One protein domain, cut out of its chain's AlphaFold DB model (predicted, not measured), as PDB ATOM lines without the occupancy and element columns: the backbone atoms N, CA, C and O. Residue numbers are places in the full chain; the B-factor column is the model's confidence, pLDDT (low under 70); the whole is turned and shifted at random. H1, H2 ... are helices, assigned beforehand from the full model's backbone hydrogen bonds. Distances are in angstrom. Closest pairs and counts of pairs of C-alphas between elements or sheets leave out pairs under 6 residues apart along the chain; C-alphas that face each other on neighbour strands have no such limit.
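AT A GLANCE: This is residues 2 to 41 of the 128 residues of an uncharacterized protein of Chryseobacterium vrystaatense (UniProt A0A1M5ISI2). One long helix, H1, makes the longest axis, and a shorter helix, H2, turns off from its far end, so that the two make an open L with a corner at residues 25 and 26. The printed part has 40 residues with two named helices, H1 then H2, and no named strand; the class is all helix. It is extended, with a radius of gyration of the C-alphas of 14.6 A, and flat, spanning 40 by 25 by 12 A.

IN THESE COORDINATES: Find C-alpha 4 at (10.333, -36.671, -9.246); from there H1, residues 4 to 24, runs 30.7 A to C-alpha 24 at (-18.332, -26.497, -13.299). H2, residues 27 to 37, runs 15.4 A and ends at C-alpha 37 at (-19.564, -40.081, 0.841).

HOW THE PARTS SIT: Look at Phe 22 and Lys 30: their C-alphas, the closest of H1 and H2, are 7.4 A apart, and the helices are close but not clearly touching. They run opposite ways at a steep tilt of 61 degrees. In H2 every O i to N i+4 pair is within hydrogen-bond range; in H1, 16 of 17 are.

THE WHOLE: The C-alphas farthest apart, those of Pro 2 and Tyr 41, are 41.8 A from each other. The printed part has no cut, and the link from H1 to H2 is tight. Look in the B-factor column for pLDDT under 70 at residues 2 to 7, 29 to 31 and 33 to 41; the mean of the printed part is 74.0.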
ATOM      1  N   PRO A   2      11.895 -41.647 -14.524       61.06
ATOM      2  CA  PRO A   2      11.532 -40.241 -14.697       61.06
ATOM      3  C   PRO A   2      11.699 -39.475 -13.376       61.06
ATOM      4  O   PRO A   2      11.404 -39.996 -12.303       61.06
ATOM      5  N   ALA A   3      12.225 -38.254 -13.466       58.66
ATOM      6  CA  ALA A   3      12.591 -37.430 -12.321       58.66
ATOM      7  C   ALA A   3      11.359 -36.989 -11.493       58.66
ATOM      8  O   ALA A   3      10.327 -36.625 -12.073       58.66
ATOM      9  N   PRO A   4      11.456 -36.961 -10.150       62.12
ATOM     10  CA  PRO A   4      10.333 -36.671  -9.246       62.12
ATOM     11  C   PRO A   4       9.757 -35.250  -9.391       62.12
ATOM     12  O   PRO A   4       8.596 -35.010  -9.063       62.12
ATOM     13  N   GLU A   5      10.519 -34.309  -9.950       60.78
ATOM     14  CA  GLU A   5      10.085 -32.918 -10.154       60.78
ATOM     15  C   GLU A   5       9.011 -32.765 -11.244       60.78
ATOM     16  O   GLU A   5       8.184 -31.852 -11.209       60.78
ATOM     17  N   ILE A   6       8.963 -33.687 -12.206       63.44
ATOM     18  CA  ILE A   6       7.943 -33.671 -13.264       63.44
ATOM     19  C   ILE A   6       6.599 -34.145 -12.689       63.44
ATOM     20  O   ILE A   6       5.539 -33.625 -13.046       63.44
ATOM     21  N   HIS A   7       6.640 -35.075 -11.730       68.06
ATOM     22  CA  HIS A   7       5.454 -35.595 -11.057       68.06
ATOM     23  C   HIS A   7       4.747 -34.530 -10.210       68.06
ATOM     24  O   HIS A   7       3.527 -34.408 -10.310       68.06
ATOM     25  N   ILE A   8       5.478 -33.707  -9.444       78.25
ATOM     26  CA  ILE A   8       4.857 -32.686  -8.576       78.25
ATOM     27  C   ILE A   8       4.158 -31.582  -9.392       78.25
ATOM     28  O   ILE A   8       3.062 -31.131  -9.047       78.25
ATOM     29  N   ARG A   9       4.755 -31.179 -10.521       75.81
ATOM     30  CA  ARG A   9       4.203 -30.144 -11.407       75.81
ATOM     31  C   ARG A   9       2.953 -30.631 -12.142       75.81
ATOM     32  O   ARG A   9       1.969 -29.894 -12.217       75.81
ATOM     33  N   ASN A  10       2.968 -31.868 -12.633       82.44
ATOM     34  CA  ASN A  10       1.807 -32.466 -13.290       82.44
ATOM     35  C   ASN A  10       0.680 -32.742 -12.290       82.44
ATOM     36  O   ASN A  10      -0.478 -32.462 -12.589       82.44
ATOM     37  N   PHE A  11       1.010 -33.189 -11.075       87.12
ATOM     38  CA  PHE A  11       0.032 -33.379 -10.006       87.12
ATOM     39  C   PHE A  11      -0.695 -32.074  -9.662       87.12
ATOM     40  O   PHE A  11      -1.921 -32.053  -9.597       87.12
ATOM     41  N   LYS A  12       0.034 -30.956  -9.545       86.88
ATOM     42  CA  LYS A  12      -0.574 -29.635  -9.319       86.88
ATOM     43  C   LYS A  12      -1.565 -29.255 -10.424       86.88
ATOM     44  O   LYS A  12      -2.642 -28.745 -10.122       86.88
ATOM     45  N   ALA A  13      -1.221 -29.505 -11.688       89.81
ATOM     46  CA  ALA A  13      -2.109 -29.222 -12.816       89.81
ATOM     47  C   ALA A  13      -3.365 -30.108 -12.794       89.81
ATOM     48  O   ALA A  13      -4.469 -29.606 -12.995       89.81
ATOM     49  N   ILE A  14      -3.208 -31.396 -12.485       90.12
ATOM     50  CA  ILE A  14      -4.318 -32.350 -12.375       90.12
ATOM     51  C   ILE A  14      -5.262 -31.946 -11.238       90.12
ATOM     52  O   ILE A  14      -6.466 -31.856 -11.456       90.12
ATOM     53  N   VAL A  15      -4.736 -31.622 -10.053       90.38
ATOM     54  CA  VAL A  15      -5.551 -31.179  -8.907       90.38
ATOM     55  C   VAL A  15      -6.321 -29.900  -9.237       90.38
ATOM     56  O   VAL A  15      -7.519 -29.823  -8.974       90.38
ATOM     57  N   MET A  16      -5.677 -28.916  -9.870       91.50
ATOM     58  CA  MET A  16      -6.352 -27.681 -10.288       91.50
ATOM     59  C   MET A  16      -7.453 -27.942 -11.324       91.50
ATOM     60  O   MET A  16      -8.536 -27.367 -11.219       91.50
ATOM     61  N   MET A  17      -7.217 -28.843 -12.282       90.94
ATOM     62  CA  MET A  17      -8.230 -29.248 -13.262       90.94
ATOM     63  C   MET A  17      -9.403 -29.987 -12.615       90.94
ATOM     64  O   MET A  17     -10.546 -29.745 -12.993       90.94
ATOM     65  N   LEU A  18      -9.156 -30.830 -11.610       86.00
ATOM     66  CA  LEU A  18     -10.209 -31.524 -10.862       86.00
ATOM     67  C   LEU A  18     -11.078 -30.551 -10.057       86.00
ATOM     68  O   LEU A  18     -12.302 -30.663 -10.087       86.00
ATOM     69  N   ILE A  19     -10.474 -29.564  -9.388       88.38
ATOM     70  CA  ILE A  19     -11.210 -28.517  -8.655       88.38
ATOM     71  C   ILE A  19     -12.070 -27.691  -9.618       88.38
ATOM     72  O   ILE A  19     -13.230 -27.384  -9.322       88.38
ATOM     73  N   LEU A  20     -11.517 -27.347 -10.782       90.75
ATOM     74  CA  LEU A  20     -12.233 -26.606 -11.814       90.75
ATOM     75  C   LEU A  20     -13.405 -27.430 -12.366       90.75
ATOM     76  O   LEU A  20     -14.534 -26.949 -12.383       90.75
ATOM     77  N   ALA A  21     -13.170 -28.692 -12.726       86.81
ATOM     78  CA  ALA A  21     -14.210 -29.600 -13.202       86.81
ATOM     79  C   ALA A  21     -15.317 -29.809 -12.158       86.81
ATOM     80  O   ALA A  21     -16.496 -29.768 -12.499       86.81
ATOM     81  N   PHE A  22     -14.963 -29.947 -10.878       83.25
ATOM     82  CA  PHE A  22     -15.931 -30.038  -9.786       83.25
ATOM     83  C   PHE A  22     -16.766 -28.759  -9.639       83.25
ATOM     84  O   PHE A  22     -17.970 -28.827  -9.398       83.25
ATOM     85  N   SER A  23     -16.151 -27.592  -9.831       84.75
ATOM     86  CA  SER A  23     -16.834 -26.295  -9.752       84.75
ATOM     87  C   SER A  23     -17.794 -26.058 -10.921       84.75
ATOM     88  O   SER A  23     -18.838 -25.442 -10.724       84.75
ATOM     89  N   LEU A  24     -17.460 -26.550 -12.119       85.94
ATOM     90  CA  LEU A  24     -18.332 -26.497 -13.299       85.94
ATOM     91  C   LEU A  24     -19.317 -27.677 -13.394       85.94
ATOM     92  O   LEU A  24     -20.192 -27.666 -14.260       85.94
ATOM     93  N   SER A  25     -19.189 -28.692 -12.535       83.25
ATOM     94  CA  SER A  25     -20.075 -29.856 -12.555       83.25
ATOM     95  C   SER A  25     -21.501 -29.483 -12.119       83.25
ATOM     96  O   SER A  25     -21.686 -28.646 -11.230       83.25
ATOM     97  N   PRO A  26     -22.537 -30.085 -12.728       78.44
ATOM     98  CA  PRO A  26     -23.920 -29.806 -12.369       78.44
ATOM     99  C   PRO A  26     -24.215 -30.227 -10.923       78.44
ATOM    100  O   PRO A  26     -23.754 -31.264 -10.443       78.44
ATOM    101  N   CYS A  27     -25.066 -29.451 -10.247       70.00
ATOM    102  CA  CYS A  27     -25.421 -29.635  -8.835       70.00
ATOM    103  C   CYS A  27     -26.046 -31.003  -8.499       70.00
ATOM    104  O   CYS A  27     -26.172 -31.335  -7.323       70.00
ATOM    105  N   SER A  28     -26.480 -31.778  -9.494       70.00
ATOM    106  CA  SER A  28     -26.969 -33.147  -9.300       70.00
ATOM    107  C   SER A  28     -25.819 -34.128  -9.062       70.00
ATOM    108  O   SER A  28     -25.838 -34.840  -8.069       70.00
ATOM    109  N   LEU A  29     -24.753 -34.071  -9.870       65.69
ATOM    110  CA  LEU A  29     -23.595 -34.966  -9.725       65.69
ATOM    111  C   LEU A  29     -22.780 -34.662  -8.462       65.69
ATOM    112  O   LEU A  29     -22.256 -35.566  -7.818       65.69
ATOM    113  N   LYS A  30     -22.701 -33.385  -8.072       67.75
ATOM    114  CA  LYS A  30     -22.048 -32.979  -6.821       67.75
ATOM    115  C   LYS A  30     -22.785 -33.492  -5.580       67.75
ATOM    116  O   LYS A  30     -22.134 -33.771  -4.580       67.75
ATOM    117  N   ARG A  31     -24.118 -33.600  -5.642       65.19
ATOM    118  CA  ARG A  31     -24.927 -34.155  -4.551       65.19
ATOM    119  C   ARG A  31     -24.801 -35.671  -4.491       65.19
ATOM    120  O   ARG A  31     -24.480 -36.147  -3.420       65.19
ATOM    121  N   ASP A  32     -24.903 -36.381  -5.612       70.12
ATOM    122  CA  ASP A  32     -24.764 -37.849  -5.627       70.12
ATOM    123  C   ASP A  32     -23.381 -38.322  -5.150       70.12
ATOM    124  O   ASP A  32     -23.276 -39.302  -4.419       70.12
ATOM    125  N   LEU A  33     -22.300 -37.610  -5.503       67.31
ATOM    126  CA  LEU A  33     -20.970 -37.931  -4.974       67.31
ATOM    127  C   LEU A  33     -20.900 -37.721  -3.457       67.31
ATOM    128  O   LEU A  33     -20.378 -38.577  -2.754       67.31
ATOM    129  N   LEU A  34     -21.420 -36.600  -2.950       66.00
ATOM    130  CA  LEU A  34     -21.431 -36.319  -1.510       66.00
ATOM    131  C   LEU A  34     -22.392 -37.229  -0.736       66.00
ATOM    132  O   LEU A  34     -22.110 -37.513   0.418       66.00
ATOM    133  N   ASP A  35     -23.462 -37.710  -1.364       63.91
ATOM    134  CA  ASP A  35     -24.428 -38.666  -0.811       63.91
ATOM    135  C   ASP A  35     -23.795 -40.060  -0.649       63.91
ATOM    136  O   ASP A  35     -23.916 -40.692   0.396       63.91
ATOM    137  N   ILE A  36     -22.982 -40.493  -1.623       66.69
ATOM    138  CA  ILE A  36     -22.172 -41.719  -1.507       66.69
ATOM    139  C   ILE A  36     -21.064 -41.569  -0.445       66.69
ATOM    140  O   ILE A  36     -20.694 -42.547   0.205       66.69
ATOM    141  N   PHE A  37     -20.525 -40.362  -0.238       61.31
ATOM    142  CA  PHE A  37     -19.564 -40.081   0.841       61.31
ATOM    143  C   PHE A  37     -20.220 -39.765   2.198       61.31
ATOM    144  O   PHE A  37     -19.502 -39.732   3.197       61.31
ATOM    145  N   ASP A  38     -21.549 -39.628   2.274       53.97
ATOM    146  CA  ASP A  38     -22.317 -39.583   3.535       53.97
ATOM    147  C   ASP A  38     -22.488 -40.988   4.152       53.97
ATOM    148  O   ASP A  38     -23.262 -41.232   5.081       53.97
ATOM    149  N   ILE A  39     -21.728 -41.965   3.651       61.97
ATOM    150  CA  ILE A  39     -21.655 -43.294   4.230       61.97
ATOM    151  C   ILE A  39     -20.769 -43.233   5.472       61.97
ATOM    152  O   ILE A  39     -19.540 -43.268   5.419       61.97
ATOM    153  N   GLN A  40     -21.481 -43.243   6.596       54.25
ATOM    154  CA  GLN A  40     -21.027 -43.337   7.978       54.25
ATOM    155  C   GLN A  40     -20.722 -41.993   8.636       54.25
ATOM    156  O   GLN A  40     -19.601 -41.711   9.063       54.25
ATOM    157  N   TYR A  41     -21.795 -41.264   8.951       52.28
ATOM    158  CA  TYR A  41     -21.929 -40.763  10.318       52.28
ATOM    159  C   TYR A  41     -21.682 -41.941  11.282       52.28
ATOM    160  O   TYR A  41     -22.591 -42.702  11.623       52.28
TER     161      TYR A  41